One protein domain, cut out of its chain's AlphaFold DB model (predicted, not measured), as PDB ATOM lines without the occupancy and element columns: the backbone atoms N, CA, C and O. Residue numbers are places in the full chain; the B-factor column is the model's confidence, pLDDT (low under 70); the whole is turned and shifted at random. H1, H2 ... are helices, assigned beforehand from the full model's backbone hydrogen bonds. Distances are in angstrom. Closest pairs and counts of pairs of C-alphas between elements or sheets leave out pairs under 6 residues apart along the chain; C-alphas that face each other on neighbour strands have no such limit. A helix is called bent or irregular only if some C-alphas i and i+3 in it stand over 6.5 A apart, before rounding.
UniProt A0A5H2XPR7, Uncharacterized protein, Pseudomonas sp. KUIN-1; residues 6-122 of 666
ATOM      1  N   PRO A   6     438.762 356.797 666.924       56.44
ATOM      2  CA  PRO A   6     437.661 356.925 667.886       56.44
ATOM      3  C   PRO A   6     438.021 356.536 669.330       56.44
ATOM      4  O   PRO A   6     437.611 357.225 670.262       56.44
ATOM      5  N   ILE A   7     438.835 355.491 669.530       57.91
ATOM      6  CA  ILE A   7     439.214 355.001 670.869       57.91
ATOM      7  C   ILE A   7     440.097 356.037 671.583       57.91
ATOM      8  O   ILE A   7     439.930 356.289 672.774       57.91
ATOM      9  N   GLN A   8     440.996 356.696 670.846       55.81
ATOM     10  CA  GLN A   8     441.862 357.753 671.379       55.81
ATOM     11  C   GLN A   8     441.075 359.018 671.750       55.81
ATOM     12  O   GLN A   8     441.362 359.641 672.769       55.81
ATOM     13  N   ILE A   9     440.047 359.384 670.971       57.62
ATOM     14  CA  ILE A   9     439.152 360.500 671.323       57.62
ATOM     15  C   ILE A   9     438.401 360.214 672.625       57.62
ATOM     16  O   ILE A   9     438.281 361.105 673.462       57.62
ATOM     17  N   LEU A  10     437.922 358.987 672.820       55.50
ATOM     18  CA  LEU A  10     437.165 358.606 674.013       55.50
ATOM     19  C   LEU A  10     438.053 358.486 675.257       55.50
ATOM     20  O   LEU A  10     437.652 358.953 676.319       55.50
ATOM     21  N   GLN A  11     439.285 357.975 675.122       55.22
ATOM     22  CA  GLN A  11     440.302 358.025 676.188       55.22
ATOM     23  C   GLN A  11     440.511 359.455 676.699       55.22
ATOM     24  O   GLN A  11     440.587 359.688 677.905       55.22
ATOM     25  N   ILE A  12     440.570 360.421 675.775       57.47
ATOM     26  CA  ILE A  12     440.732 361.842 676.096       57.47
ATOM     27  C   ILE A  12     439.443 362.420 676.697       57.47
ATOM     28  O   ILE A  12     439.511 363.141 677.692       57.47
ATOM     29  N   HIS A  13     438.278 362.111 676.120       56.72
ATOM     30  CA  HIS A  13     436.987 362.661 676.543       56.72
ATOM     31  C   HIS A  13     436.566 362.182 677.940       56.72
ATOM     32  O   HIS A  13     436.080 362.980 678.737       56.72
ATOM     33  N   PHE A  14     436.813 360.910 678.258       57.34
ATOM     34  CA  PHE A  14     436.465 360.296 679.542       57.34
ATOM     35  C   PHE A  14     437.625 360.248 680.547       57.34
ATOM     36  O   PHE A  14     437.455 359.711 681.636       57.34
ATOM     37  N   GLN A  15     438.798 360.803 680.205       61.06
ATOM     38  CA  GLN A  15     440.025 360.732 681.019       61.06
ATOM     39  C   GLN A  15     440.350 359.304 681.483       61.06
ATOM     40  O   GLN A  15     440.680 359.064 682.646       61.06
ATOM     41  N   THR A  16     440.229 358.344 680.573       58.12
ATOM     42  CA  THR A  16     440.222 356.924 680.918       58.12
ATOM     43  C   THR A  16     441.228 356.118 680.099       58.12
ATOM     44  O   THR A  16     441.793 356.602 679.117       58.12
ATOM     45  N   SER A  17     441.501 354.885 680.529       59.03
ATOM     46  CA  SER A  17     442.423 353.986 679.828       59.03
ATOM     47  C   SER A  17     441.792 353.428 678.537       59.03
ATOM     48  O   SER A  17     440.563 353.365 678.440       59.03
ATOM     49  N   PRO A  18     442.600 353.005 677.541       57.50
ATOM     50  CA  PRO A  18     442.106 352.359 676.323       57.50
ATOM     51  C   PRO A  18     441.091 351.249 676.573       57.50
ATOM     52  O   PRO A  18     440.089 351.177 675.870       57.50
ATOM     53  N   ASP A  19     441.335 350.435 677.595       54.00
ATOM     54  CA  ASP A  19     440.522 349.267 677.911       54.00
ATOM     55  C   ASP A  19     439.140 349.668 678.453       54.00
ATOM     56  O   ASP A  19     438.141 349.043 678.115       54.00
ATOM     57  N   ILE A  20     439.053 350.771 679.207       56.91
ATOM     58  CA  ILE A  20     437.782 351.317 679.712       56.91
ATOM     59  C   ILE A  20     437.014 352.044 678.596       56.91
ATOM     60  O   ILE A  20     435.799 351.923 678.503       56.91
ATOM     61  N   ALA A  21     437.712 352.761 677.710       60.88
ATOM     62  CA  ALA A  21     437.081 353.398 676.550       60.88
ATOM     63  C   ALA A  21     436.515 352.369 675.551       60.88
ATOM     64  O   ALA A  21     435.520 352.647 674.885       60.88
ATOM     65  N   ILE A  22     437.145 351.193 675.442       58.69
ATOM     66  CA  ILE A  22     436.635 350.061 674.662       58.69
ATOM     67  C   ILE A  22     435.432 349.428 675.372       58.69
ATOM     68  O   ILE A  22     434.430 349.196 674.706       58.69
ATOM     69  N   ALA A  23     435.483 349.225 676.693       58.69
ATOM     70  CA  ALA A  23     434.372 348.667 677.472       58.69
ATOM     71  C   ALA A  23     433.047 349.441 677.302       58.69
ATOM     72  O   ALA A  23     431.994 348.829 677.155       58.69
ATOM     73  N   GLU A  24     433.098 350.775 677.235       63.03
ATOM     74  CA  GLU A  24     431.928 351.647 676.995       63.03
ATOM     75  C   GLU A  24     431.373 351.564 675.555       63.03
ATOM     76  O   GLU A  24     430.262 352.009 675.279       63.03
ATOM     77  N   LEU A  25     432.142 351.011 674.611       72.31
ATOM     78  CA  LEU A  25     431.759 350.864 673.204       72.31
ATOM     79  C   LEU A  25     431.313 349.444 672.833       72.31
ATOM     80  O   LEU A  25     430.904 349.251 671.690       72.31
ATOM     81  N   ILE A  26     431.410 348.459 673.737       80.69
ATOM     82  CA  ILE A  26     431.063 347.051 673.454       80.69
ATOM     83  C   ILE A  26     429.548 346.836 673.384       80.69
ATOM     84  O   ILE A  26     429.112 345.948 672.654       80.69
ATOM     85  N   ASP A  27     428.753 347.662 674.066       81.38
ATOM     86  CA  ASP A  27     427.303 347.471 674.198       81.38
ATOM     87  C   ASP A  27     426.605 347.408 672.824       81.38
ATOM     88  O   ASP A  27     425.938 346.425 672.511       81.38
ATOM     89  N   GLN A  28     426.847 348.380 671.934       83.38
ATOM     90  CA  GLN A  28     426.213 348.402 670.606       83.38
ATOM     91  C   GLN A  28     426.677 347.250 669.681       83.38
ATOM     92  O   GLN A  28     425.824 346.610 669.059       83.38
ATOM     93  N   PRO A  29     427.986 346.942 669.544       85.81
ATOM     94  CA  PRO A  29     428.456 345.763 668.818       85.81
ATOM     95  C   PRO A  29     427.933 344.438 669.373       85.81
ATOM     96  O   PRO A  29     427.693 343.528 668.580       85.81
ATOM     97  N   LEU A  30     427.769 344.321 670.695       88.56
ATOM     98  CA  LEU A  30     427.243 343.127 671.351       88.56
ATOM     99  C   LEU A  30     425.753 342.946 671.057       88.56
ATOM    100  O   LEU A  30     425.363 341.875 670.593       88.56
ATOM    101  N   ALA A  31     424.955 344.001 671.235       87.25
ATOM    102  CA  ALA A  31     423.545 344.016 670.856       87.25
ATOM    103  C   ALA A  31     423.377 343.660 669.370       87.25
ATOM    104  O   ALA A  31     422.610 342.766 669.025       87.25
ATOM    105  N   THR A  32     424.197 344.251 668.491       89.12
ATOM    106  CA  THR A  32     424.184 343.951 667.047       89.12
ATOM    107  C   THR A  32     424.529 342.487 666.763       89.12
ATOM    108  O   THR A  32     423.907 341.867 665.900       89.12
ATOM    109  N   ALA A  33     425.514 341.913 667.462       90.69
ATOM    110  CA  ALA A  33     425.881 340.506 667.301       90.69
ATOM    111  C   ALA A  33     424.723 339.579 667.695       90.69
ATOM    112  O   ALA A  33     424.440 338.631 666.969       90.69
ATOM    113  N   ILE A  34     424.025 339.890 668.792       91.06
ATOM    114  CA  ILE A  34     422.862 339.126 669.252       91.06
ATOM    115  C   ILE A  34     421.689 339.286 668.276       91.06
ATOM    116  O   ILE A  34     421.153 338.291 667.799       91.06
ATOM    117  N   GLU A  35     421.315 340.515 667.915       89.38
ATOM    118  CA  GLU A  35     420.218 340.798 666.976       89.38
ATOM    119  C   GLU A  35     420.418 340.140 665.606       89.38
ATOM    120  O   GLU A  35     419.459 339.652 665.008       89.38
ATOM    121  N   SER A  36     421.664 340.101 665.120       89.81
ATOM    122  CA  SER A  36     422.026 339.476 663.842       89.81
ATOM    123  C   SER A  36     422.310 337.975 663.930       89.81
ATOM    124  O   SER A  36     422.657 337.382 662.908       89.81
ATOM    125  N   GLN A  37     422.147 337.359 665.107       90.81
ATOM    126  CA  GLN A  37     422.415 335.936 665.348       90.81
ATOM    127  C   GLN A  37     423.858 335.533 664.995       90.81
ATOM    128  O   GLN A  37     424.085 334.436 664.500       90.81
ATOM    129  N   ASN A  38     424.829 336.434 665.187       90.75
ATOM    130  CA  ASN A  38     426.202 336.285 664.707       90.75
ATOM    131  C   ASN A  38     427.155 335.884 665.841       90.75
ATOM    132  O   ASN A  38     427.781 336.722 666.505       90.75
ATOM    133  N   GLY A  39     427.310 334.575 666.029       89.19
ATOM    134  CA  GLY A  39     428.169 333.980 667.047       89.19
ATOM    135  C   GLY A  39     429.655 334.275 666.856       89.19
ATOM    136  O   GLY A  39     430.390 334.371 667.838       89.19
ATOM    137  N   ARG A  40     430.118 334.509 665.621       90.88
ATOM    138  CA  ARG A  40     431.520 334.891 665.365       90.88
ATOM    139  C   ARG A  40     431.839 336.282 665.873       90.88
ATOM    140  O   ARG A  40     432.870 336.500 666.511       90.88
ATOM    141  N   GLN A  41     430.945 337.229 665.600       89.62
ATOM    142  CA  GLN A  41     431.077 338.584 666.114       89.62
ATOM    143  C   GLN A  41     431.006 338.570 667.642       89.62
ATOM    144  O   GLN A  41     431.861 339.176 668.284       89.62
ATOM    145  N   PHE A  42     430.082 337.803 668.222       92.31
ATOM    146  CA  PHE A  42     429.996 337.606 669.669       92.31
ATOM    147  C   PHE A  42     431.294 337.031 670.266       92.31
ATOM    148  O   PHE A  42     431.845 337.599 671.208       92.31
ATOM    149  N   ALA A  43     431.840 335.957 669.686       89.81
ATOM    150  CA  ALA A  43     433.087 335.339 670.140       89.81
ATOM    151  C   ALA A  43     434.286 336.297 670.036       89.81
ATOM    152  O   ALA A  43     435.123 336.347 670.936       89.81
ATOM    153  N   SER A  44     434.334 337.125 668.984       88.25
ATOM    154  CA  SER A  44     435.365 338.162 668.839       88.25
ATOM    155  C   SER A  44     435.289 339.242 669.925       88.25
ATOM    156  O   SER A  44     436.304 339.867 670.233       88.25
ATOM    157  N   LEU A  45     434.103 339.449 670.516       86.44
ATOM    158  CA  LEU A  45     433.872 340.421 671.582       86.44
ATOM    159  C   LEU A  45     434.188 339.864 672.981       86.44
ATOM    160  O   LEU A  45     434.555 340.631 673.871       86.44
ATOM    161  N   ALA A  46     434.105 338.543 673.164       85.50
ATOM    162  CA  ALA A  46     434.262 337.876 674.458       85.50
ATOM    163  C   ALA A  46     435.635 338.100 675.126       85.50
ATOM    164  O   ALA A  46     435.754 338.021 676.347       85.50
ATOM    165  N   GLY A  47     436.674 338.398 674.337       79.12
ATOM    166  CA  GLY A  47     438.033 338.646 674.830       79.12
ATOM    167  C   GLY A  47     438.316 340.077 675.304       79.12
ATOM    168  O   GLY A  47     439.406 340.324 675.824       79.12
ATOM    169  N   TYR A  48     437.396 341.032 675.113       81.94
ATOM    170  CA  TYR A  48     437.625 342.423 675.516       81.94
ATOM    171  C   TYR A  48     437.344 342.664 677.005       81.94
ATOM    172  O   TYR A  48     436.448 342.077 677.614       81.94
ATOM    173  N   PHE A  49     438.101 343.597 677.589       73.94
ATOM    174  CA  PHE A  49     437.868 344.090 678.944       73.94
ATOM    175  C   PHE A  49     436.468 344.722 679.052       73.94
ATOM    176  O   PHE A  49     436.097 345.537 678.212       73.94
ATOM    177  N   GLY A  50     435.695 344.339 680.074       75.12
ATOM    178  CA  GLY A  50     434.325 344.823 680.296       75.12
ATOM    179  C   GLY A  50     433.213 344.032 679.591       75.12
ATOM    180  O   GLY A  50     432.045 344.322 679.824       75.12
ATOM    181  N   PHE A  51     433.539 343.001 678.796       86.00
ATOM    182  CA  PHE A  51     432.547 342.193 678.069       86.00
ATOM    183  C   PHE A  51     431.458 341.596 678.971       86.00
ATOM    184  O   PHE A  51     430.280 341.682 678.642       86.00
ATOM    185  N   THR A  52     431.827 341.010 680.115       84.38
ATOM    186  CA  THR A  52     430.846 340.423 681.041       84.38
ATOM    187  C   THR A  52     429.878 341.478 681.567       84.38
ATOM    188  O   THR A  52     428.682 341.224 681.592       84.38
ATOM    189  N   ASP A  53     430.358 342.675 681.915       82.38
ATOM    190  CA  ASP A  53     429.498 343.759 682.403       82.38
ATOM    191  C   ASP A  53     428.565 344.278 681.301       82.38
ATOM    192  O   ASP A  53     427.382 344.500 681.554       82.38
ATOM    193  N   SER A  54     429.072 344.425 680.073       85.38
ATOM    194  CA  SER A  54     428.270 344.750 678.885       85.38
ATOM    195  C   SER A  54     427.202 343.697 678.609       85.38
ATOM    196  O   SER A  54     426.041 344.032 678.395       85.38
ATOM    197  N   PHE A  55     427.565 342.416 678.684       89.56
ATOM    198  CA  PHE A  55     426.626 341.312 678.528       89.56
ATOM    199  C   PHE A  55     425.558 341.318 679.615       89.56
ATOM    200  O   PHE A  55     424.399 341.083 679.309       89.56
ATOM    201  N   LEU A  56     425.915 341.607 680.867       87.81
ATOM    202  CA  LEU A  56     424.942 341.707 681.952       87.81
ATOM    203  C   LEU A  56     423.981 342.879 681.757       87.81
ATOM    204  O   LEU A  56     422.790 342.691 681.973       87.81
ATOM    205  N   ARG A  57     424.457 344.047 681.304       85.69
ATOM    206  CA  ARG A  57     423.584 345.186 680.967       85.69
ATOM    207  C   ARG A  57     422.630 344.855 679.823       85.69
ATOM    208  O   ARG A  57     421.437 345.118 679.932       85.69
ATOM    209  N   GLU A  58     423.140 344.235 678.762       86.94
ATOM    210  CA  GLU A  58     422.328 343.787 677.626       86.94
ATOM    211  C   GLU A  58     421.306 342.730 678.065       86.94
ATOM    212  O   GLU A  58     420.121 342.788 677.735       86.94
ATOM    213  N   LEU A  59     421.748 341.794 678.905       87.00
ATOM    214  CA  LEU A  59     420.895 340.799 679.522       87.00
ATOM    215  C   LEU A  59     419.897 341.448 680.483       87.00
ATOM    216  O   LEU A  59     418.837 340.890 680.647       87.00
ATOM    217  N   GLU A  60     420.110 342.603 681.099       82.56
ATOM    218  CA  GLU A  60     419.062 343.281 681.887       82.56
ATOM    219  C   GLU A  60     418.000 343.965 681.002       82.56
ATOM    220  O   GLU A  60     416.872 344.175 681.452       82.56
ATOM    221  N   GLY A  61     418.321 344.242 679.733       78.44
ATOM    222  CA  GLY A  61     417.432 344.851 678.740       78.44
ATOM    223  C   GLY A  61     416.448 343.893 678.045       78.44
ATOM    224  O   GLY A  61     416.271 342.726 678.423       78.44
ATOM    225  N   GLU A  62     415.792 344.390 676.991       76.62
ATOM    226  CA  GLU A  62     414.831 343.653 676.150       76.62
ATOM    227  C   GLU A  62     415.532 342.752 675.112       76.62
ATOM    228  O   GLU A  62     415.338 342.884 673.906       76.62
ATOM    229  N   VAL A  63     416.364 341.812 675.569       83.56
ATOM    230  CA  VAL A  63     417.020 340.845 674.673       83.56
ATOM    231  C   VAL A  63     416.062 339.721 674.258       83.56
ATOM    232  O   VAL A  63     415.406 339.103 675.102       83.56
ATOM    233  N   SER A  64     416.016 339.414 672.960       84.38
ATOM    234  CA  SER A  64     415.283 338.255 672.433       84.38
ATOM    235  C   SER A  64     415.973 336.945 672.852       84.38
ATOM    236  O   SER A  64     417.137 336.743 672.483       84.38
ATOM    237  N   PRO A  65     415.291 336.031 673.580       84.00
ATOM    238  CA  PRO A  65     415.879 334.760 674.004       84.00
ATOM    239  C   PRO A  65     416.359 333.908 672.825       84.00
ATOM    240  O   PRO A  65     417.444 333.342 672.885       84.00
ATOM    241  N   ASN A  66     415.593 333.873 671.729       84.69
ATOM    242  CA  ASN A  66     415.951 333.110 670.533       84.69
ATOM    243  C   ASN A  66     417.267 333.605 669.918       84.69
ATOM    244  O   ASN A  66     418.220 332.846 669.754       84.69
ATOM    245  N   ASN A  67     417.338 334.907 669.637       89.25
ATOM    246  CA  ASN A  67     418.526 335.525 669.058       89.25
ATOM    247  C   ASN A  67     419.757 335.300 669.941       89.25
ATOM    248  O   ASN A  67     420.834 334.968 669.443       89.25
ATOM    249  N   LEU A  68     419.580 335.416 671.259       90.56
ATOM    250  CA  LEU A  68     420.623 335.139 672.233       90.56
ATOM    251  C   LEU A  68     421.077 333.672 672.185       90.56
ATOM    252  O   LEU A  68     422.275 333.419 672.092       90.56
ATOM    253  N   PHE A  69     420.154 332.709 672.216       91.31
ATOM    254  CA  PHE A  69     420.492 331.283 672.202       91.31
ATOM    255  C   PHE A  69     421.181 330.861 670.902       91.31
ATOM    256  O   PHE A  69     422.203 330.179 670.959       91.31
ATOM    257  N   LEU A  70     420.698 331.325 669.747       91.44
ATOM    258  CA  LEU A  70     421.333 331.068 668.450       91.44
ATOM    259  C   LEU A  70     422.755 331.642 668.392       91.44
ATOM    260  O   LEU A  70     423.693 330.930 668.033       91.44
ATOM    261  N   THR A  71     422.932 332.895 668.822       93.12
ATOM    262  CA  THR A  71     424.246 333.562 668.851       93.12
ATOM    263  C   THR A  71     425.227 332.823 669.756       93.12
ATOM    264  O   THR A  71     426.367 332.567 669.368       93.12
ATOM    265  N   LEU A  72     424.793 332.458 670.966       93.06
ATOM    266  CA  LEU A  72     425.625 331.741 671.931       93.06
ATOM    267  C   LEU A  72     425.987 330.346 671.428       93.06
ATOM    268  O   LEU A  72     427.138 329.932 671.549       93.06
ATOM    269  N   HIS A  73     425.029 329.627 670.843       93.38
ATOM    270  CA  HIS A  73     425.290 328.306 670.297       93.38
ATOM    271  C   HIS A  73     426.293 328.351 669.140       93.38
ATOM    272  O   HIS A  73     427.235 327.555 669.127       93.38
ATOM    273  N   GLU A  74     426.154 329.298 668.206       92.62
ATOM    274  CA  GLU A  74     427.120 329.472 667.118       92.62
ATOM    275  C   GLU A  74     428.503 329.874 667.659       92.62
ATOM    276  O   GLU A  74     429.514 329.321 667.224       92.62
ATOM    277  N   ALA A  75     428.568 330.768 668.654       91.50
ATOM    278  CA  ALA A  75     429.828 331.180 669.274       91.50
ATOM    279  C   ALA A  75     430.573 329.998 669.917       91.50
ATOM    280  O   ALA A  75     431.795 329.885 669.793       91.50
ATOM    281  N   VAL A  76     429.850 329.094 670.583       91.38
ATOM    282  CA  VAL A  76     430.451 327.896 671.180       91.38
ATOM    283  C   VAL A  76     430.883 326.900 670.108       91.38
ATOM    284  O   VAL A  76     432.009 326.413 670.142       91.38
ATOM    285  N   THR A  77     430.004 326.583 669.158       89.69
ATOM    286  CA  THR A  77     430.244 325.499 668.192       89.69
ATOM    287  C   THR A  77     431.233 325.864 667.091       89.69
ATOM    288  O   THR A  77     432.015 325.010 666.677       89.69
ATOM    289  N   SER A  78     431.224 327.112 666.618       87.25
ATOM    290  CA  SER A  78     432.072 327.549 665.503       87.25
ATOM    291  C   SER A  78     433.408 328.130 665.955       87.25
ATOM    292  O   SER A  78     434.406 327.964 665.261       87.25
ATOM    293  N   GLU A  79     433.443 328.792 667.114       87.00
ATOM    294  CA  GLU A  79     434.612 329.563 667.561       87.00
ATOM    295  C   GLU A  79     435.201 329.064 668.895       87.00
ATOM    296  O   GLU A  79     436.148 329.660 669.406       87.00
ATOM    297  N   ASN A  80     434.682 327.963 669.465       83.94
ATOM    298  CA  ASN A  80     435.078 327.427 670.780       83.94
ATOM    299  C   ASN A  80     435.041 328.485 671.901       83.94
ATOM    300  O   ASN A  80     435.892 328.490 672.795       83.94
ATOM    301  N   CYS A  81     434.073 329.403 671.846       87.88
ATOM    302  CA  CYS A  81     433.905 330.434 672.864       87.88
ATOM    303  C   CYS A  81     433.461 329.809 674.198       87.88
ATOM    304  O   CYS A  81     432.480 329.064 674.237       87.88
ATOM    305  N   ASP A  82     434.152 330.120 675.299       86.75
ATOM    306  CA  ASP A  82     433.735 329.690 676.637       86.75
ATOM    307  C   ASP A  82     432.640 330.619 677.179       86.75
ATOM    308  O   ASP A  82     432.890 331.767 677.549       86.75
ATOM    309  N   ILE A  83     431.415 330.099 677.238       88.69
ATOM    310  CA  ILE A  83     430.236 330.819 677.735       88.69
ATOM    311  C   ILE A  83     429.820 330.390 679.147       88.69
ATOM    312  O   ILE A  83     428.778 330.832 679.635       88.69
ATOM    313  N   SER A  84     430.600 329.542 679.826       85.38
ATOM    314  CA  SER A  84     430.208 328.909 681.097       85.38
ATOM    315  C   SER A  84     429.820 329.934 682.169       85.38
ATOM    316  O   SER A  84     428.848 329.757 682.903       85.38
ATOM    317  N   MET A  85     430.545 331.057 682.216       82.94
ATOM    318  CA  MET A  85     430.276 332.167 683.137       82.94
ATOM    319  C   MET A  85     428.972 332.911 682.814       82.94
ATOM    320  O   MET A  85     428.325 333.432 683.718       82.94
ATOM    321  N   LEU A  86     428.560 332.947 681.544       90.25
ATOM    322  CA  LEU A  86     427.353 333.645 681.093       90.25
ATOM    323  C   LEU A  86     426.088 332.830 681.384       90.25
ATOM    324  O   LEU A  86     425.067 333.398 681.773       90.25
ATOM    325  N   ILE A  87     426.169 331.499 681.265       90.69
ATOM    326  CA  ILE A  87     425.052 330.565 681.486       90.69
ATOM    327  C   ILE A  87     424.393 330.768 682.856       90.69
ATOM    328  O   ILE A  87     423.167 330.774 682.950       90.69
ATOM    329  N   HIS A  88     425.174 331.011 683.915       87.38
ATOM    330  CA  HIS A  88     424.621 331.275 685.248       87.38
ATOM    331  C   HIS A  88     423.682 332.494 685.268       87.38
ATOM    332  O   HIS A  88     422.608 332.451 685.874       87.38
ATOM    333  N   HIS A  89     424.060 333.570 684.579       88.62
ATOM    334  CA  HIS A  89     423.276 334.802 684.518       88.62
ATOM    335  C   HIS A  89     422.044 334.656 683.624       88.62
ATOM    336  O   HIS A  89     420.966 335.124 683.991       88.62
ATOM    337  N   ILE A  90     422.182 333.943 682.504       90.12
ATOM    338  CA  ILE A  90     421.070 333.591 681.611       90.12
ATOM    339  C   ILE A  90     420.022 332.781 682.381       90.12
ATOM    340  O   ILE A  90     418.844 333.140 682.381       90.12
ATOM    341  N   ASN A  91     420.455 331.754 683.119       89.62
ATOM    342  CA  ASN A  91     419.577 330.939 683.957       89.62
ATOM    343  C   ASN A  91     418.810 331.794 684.963       89.62
ATOM    344  O   ASN A  91     417.593 331.660 685.077       89.62
ATOM    345  N   LYS A  92     419.501 332.702 685.661       87.00
ATOM    346  CA  LYS A  92     418.874 333.595 686.638       87.00
ATOM    347  C   LYS A  92     417.809 334.493 686.002       87.00
ATOM    348  O   LYS A  92     416.733 334.628 686.569       87.00
ATOM    349  N   LYS A  93     418.085 335.085 684.835       85.62
ATOM    350  CA  LYS A  93     417.124 335.965 684.154       85.62
ATOM    351  C   LYS A  93     415.887 335.207 683.680       85.62
ATOM    352  O   LYS A  93     414.769 335.642 683.938       85.62
ATOM    353  N   PHE A  94     416.080 334.121 682.934       84.94
ATOM    354  CA  PHE A  94     414.983 333.521 682.173       84.94
ATOM    355  C   PHE A  94     414.181 332.483 682.953       84.94
ATOM    356  O   PHE A  94     413.038 332.236 682.595       84.94
ATOM    357  N   THR A  95     414.705 331.939 684.056       77.56
ATOM    358  CA  THR A  95     413.902 331.058 684.927       77.56
ATOM    359  C   THR A  95     412.777 331.834 685.635       77.56
ATOM    360  O   THR A  95     411.752 331.260 685.984       77.56
ATOM    361  N   GLU A  96     412.940 333.148 685.833       66.69
ATOM    362  CA  GLU A  96     411.971 334.020 686.517       66.69
ATOM    363  C   GLU A  96     411.123 334.871 685.545       66.69
ATOM    364  O   GLU A  96     410.349 335.725 685.979       66.69
ATOM    365  N   SER A  97     411.256 334.667 684.228       64.12
ATOM    366  CA  SER A  97     410.706 335.558 683.199       64.12
ATOM    367  C   SER A  97     409.821 334.829 682.181       64.12
ATOM    368  O   SER A  97     410.170 333.760 681.699       64.12
ATOM    369  N   PHE A  98     408.698 335.440 681.785       59.28
ATOM    370  CA  PHE A  98     407.737 334.887 680.810       59.28
ATOM    371  C   PHE A  98     408.091 335.177 679.332       59.28
ATOM    372  O   PHE A  98     407.255 335.000 678.445       59.28
ATOM    373  N   LEU A  99     409.310 335.654 679.046       63.62
ATOM    374  CA  LEU A  99     409.709 336.234 677.749       63.62
ATOM    375  C   LEU A  99     409.796 335.249 676.562       63.62
ATOM    376  O   LEU A  99     410.045 335.692 675.444       63.62
ATOM    377  N   LEU A 100     409.602 333.942 676.765       65.06
ATOM    378  CA  LEU A 100     409.686 332.932 675.692       65.06
ATOM    379  C   LEU A 100     408.390 332.753 674.887       65.06
ATOM    380  O   LEU A 100     408.433 332.233 673.780       65.06
ATOM    381  N   THR A 101     407.267 333.256 675.397       57.59
ATOM    382  CA  THR A 101     405.901 332.928 674.938       57.59
ATOM    383  C   THR A 101     405.483 333.471 673.562       57.59
ATOM    384  O   THR A 101     404.345 333.261 673.150       57.59
ATOM    385  N   ALA A 102     406.352 334.181 672.832       55.53
ATOM    386  CA  ALA A 102     405.990 334.885 671.592       55.53
ATOM    387  C   ALA A 102     406.798 334.467 670.347       55.53
ATOM    388  O   ALA A 102     406.766 335.179 669.341       55.53
ATOM    389  N   HIS A 103     407.547 333.361 670.399       66.94
ATOM    390  CA  HIS A 103     408.413 332.936 669.298       66.94
ATOM    391  C   HIS A 103     407.910 331.662 668.604       66.94
ATOM    392  O   HIS A 103     407.443 330.747 669.272       66.94
ATOM    393  N   ASP A 104     408.046 331.612 667.275       71.00
ATOM    394  CA  ASP A 104     407.829 330.420 666.450       71.00
ATOM    395  C   ASP A 104     409.190 329.738 666.194       71.00
ATOM    396  O   ASP A 104     409.986 330.258 665.401       71.00
ATOM    397  N   PRO A 105     409.533 328.672 666.942       80.56
ATOM    398  CA  PRO A 105     410.872 328.095 666.942       80.56
ATOM    399  C   PRO A 105     411.173 327.309 665.659       80.56
ATOM    400  O   PRO A 105     410.391 326.470 665.221       80.56
ATOM    401  N   ASP A 106     412.361 327.530 665.091       83.69
ATOM    402  CA  ASP A 106     412.876 326.761 663.953       83.69
ATOM    403  C   ASP A 106     413.806 325.610 664.399       83.69
ATOM    404  O   ASP A 106     414.154 325.453 665.572       83.69
ATOM    405  N   THR A 107     414.255 324.780 663.453       86.25
ATOM    406  CA  THR A 107     415.176 323.668 663.750       86.25
ATOM    407  C   THR A 107     416.484 324.138 664.400       86.25
ATOM    408  O   THR A 107     417.001 323.461 665.291       86.25
ATOM    409  N   ARG A 108     417.002 325.312 664.008       88.62
ATOM    410  CA  ARG A 108     418.251 325.866 664.559       88.62
ATOM    411  C   ARG A 108     418.075 326.260 666.021       88.62
ATOM    412  O   ARG A 108     418.999 326.084 666.810       88.62
ATOM    413  N   TYR A 109     416.896 326.752 666.398       90.31
ATOM    414  CA  TYR A 109     416.565 327.060 667.784       90.31
ATOM    415  C   TYR A 109     416.595 325.813 668.677       90.31
ATOM    416  O   TYR A 109     417.175 325.851 669.767       90.31
ATOM    417  N   PHE A 110     416.030 324.691 668.223       92.38
ATOM    418  CA  PHE A 110     416.057 323.439 668.988       92.38
ATOM    419  C   PHE A 110     417.473 322.869 669.121       92.38
ATOM    420  O   PHE A 110     417.868 322.456 670.213       92.38
ATOM    421  N   GLU A 111     418.269 322.905 668.049       92.19
ATOM    422  CA  GLU A 111     419.684 322.509 668.084       92.19
ATOM    423  C   GLU A 111     420.495 323.382 669.049       92.19
ATOM    424  O   GLU A 111     421.246 322.862 669.883       92.19
ATOM    425  N   ALA A 112     420.280 324.701 669.006       91.94
ATOM    426  CA  ALA A 112     420.915 325.642 669.915       91.94
ATOM    427  C   ALA A 112     420.530 325.394 671.370       91.94
ATOM    428  O   ALA A 112     421.402 325.319 672.237       91.94
ATOM    429  N   THR A 113     419.242 325.189 671.631       92.69
ATOM    430  CA  THR A 113     418.732 324.857 672.963       92.69
ATOM    431  C   THR A 113     419.382 323.580 673.487       92.69
ATOM    432  O   THR A 113     419.938 323.591 674.584       92.69
ATOM    433  N   LYS A 114     419.428 322.514 672.679       94.38
ATOM    434  CA  LYS A 114     420.091 321.249 673.030       94.38
ATOM    435  C   LYS A 114     421.562 321.441 673.374       94.38
ATOM    436  O   LYS A 114     422.045 320.947 674.394       94.38
ATOM    437  N   GLY A 115     422.281 322.182 672.530       92.38
ATOM    438  CA  GLY A 115     423.689 322.500 672.737       92.38
ATOM    439  C   GLY A 115     423.926 323.265 674.037       92.38
ATOM    440  O   GLY A 115     424.823 322.914 674.800       92.38
ATOM    441  N   LEU A 116     423.103 324.273 674.325       92.62
ATOM    442  CA  LEU A 116     423.228 325.102 675.525       92.62
ATOM    443  C   LEU A 116     422.790 324.372 676.803       92.62
ATOM    444  O   LEU A 116     423.432 324.540 677.839       92.62
ATOM    445  N   VAL A 117     421.760 323.522 676.749       93.44
ATOM    446  CA  VAL A 117     421.354 322.654 677.871       93.44
ATOM    447  C   VAL A 117     422.494 321.710 678.253       93.44
ATOM    448  O   VAL A 117     422.822 321.594 679.434       93.44
ATOM    449  N   ASN A 118     423.187 321.125 677.269       91.69
ATOM    450  CA  ASN A 118     424.380 320.302 677.513       91.69
ATOM    451  C   ASN A 118     425.538 321.081 678.166       91.69
ATOM    452  O   ASN A 118     426.404 320.476 678.798       91.69
ATOM    453  N   LEU A 119     425.547 322.411 678.044       91.38
ATOM    454  CA  LEU A 119     426.526 323.318 678.653       91.38
ATOM    455  C   LEU A 119     426.043 323.929 679.983       91.38
ATOM    456  O   LEU A 119     426.747 324.749 680.570       91.38
ATOM    457  N   GLY A 120     424.867 323.529 680.484       91.00
ATOM    458  CA  GLY A 120     424.343 323.936 681.793       91.00
ATOM    459  C   GLY A 120     423.214 324.971 681.768       91.00
ATOM    460  O   GLY A 120     422.867 325.506 682.827       91.00
ATOM    461  N   LEU A 121     422.629 325.274 680.601       92.06
ATOM    462  CA  LEU A 121     421.388 326.051 680.530       92.06
ATOM    463  C   LEU A 121     420.261 325.295 681.257       92.06
ATOM    464  O   LEU A 121     420.062 324.096 681.061       92.06
ATOM    465  N   SER A 122     419.535 325.994 682.124       90.75
ATOM    466  CA  SER A 122     418.474 325.423 682.950       90.75
ATOM    467  C   SER A 122     417.273 325.046 682.089       90.75
ATOM    468  O   SER A 122     416.682 325.903 681.436       90.75
TER     469      SER A 122
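This is residues 6 to 122 of the 666 residues of an uncharacterized protein of Pseudomonas sp. KUIN-1 (UniProt A0A5H2XPR7). Look for a body of six short helices, H3 to H8, with a small arm of two more, H1 and H2, making one end of its long axis. Inside the body H6 crosses between the hairpin of H3 and H4 on one side and H8 on the other, while H5 and H7 run side by side. The printed part has 117 residues with eight named helices, H1 to H8 in order, and no named strand; the class is all helix. It is compact by its radius of gyration of the C-alphas, 15.0 A, yet elongated in outline, spanning 47 by 28 by 22 A.

Find C-alpha 6 at (437.661, 356.925, 667.886); there H1 begins and runs through residues 6 to 13. H2 follows at residues 18 to 23, H3 at 27 to 35, 12.1 A long, and H4 at 39 to 45. Read on to H5, residues 51 to 60, 14.1 A. H6, the longest, takes residues 65 to 79 and runs 20.5 A from C-alpha 65 at (415.879, 334.760, 674.004). H7, residues 84 to 95, and H8, residues 107 to 118, are each 16.9 A; H8 ends at C-alpha 118, (424.380, 320.302, 677.513). H7 is neither bent nor irregular, but only just: C-alphas 85 and 88 are 6.1 A apart.

Start at the hubs, H3 and H6, which touch three helices each. They touch each other about perpendicular at 85 degrees, H6 with residues 67 to 71 alone; the closest C-alphas are those of Ile 34 and Leu 68, 5.5 A. H4 touches H6 at 78 degrees, about perpendicular, closest at Gly 39 and Ala 75, C-alphas 3.9 A apart. H3 and H4 form a helical hairpin, a shallow tilt of 11 degrees, opposite ways, with C-alphas 33 and 42 at 5.6 A. H8 touches H6 at 71 degrees, only just about perpendicular, with C-alphas 73 and 112 closest at 5.1 A. H5 touches H3 at a steep tilt of 64 degrees, C-alphas 27 and 54 at 5.5 A. H7 touches H5 the same way at 8 degrees, a shallow tilt, C-alphas 59 and 90 at 7.5 A. H1 touches H2 about perpendicular at 79 degrees, C-alphas 11 and 21 at 5.6 A, and is apart from H3 to H8. Every O i to N i+4 pair is within hydrogen-bond range in H1 to H6 and H8; in H7, 6 of 8 are.

The C-alphas farthest apart, those of Gln 15 and Thr 107, stand 47.8 A from each other. The printed part has no cut. Its one long link joins H7 to H8; the others are tight. The model's pLDDT is under 70 at residues 6 to 24 and 96 to 103.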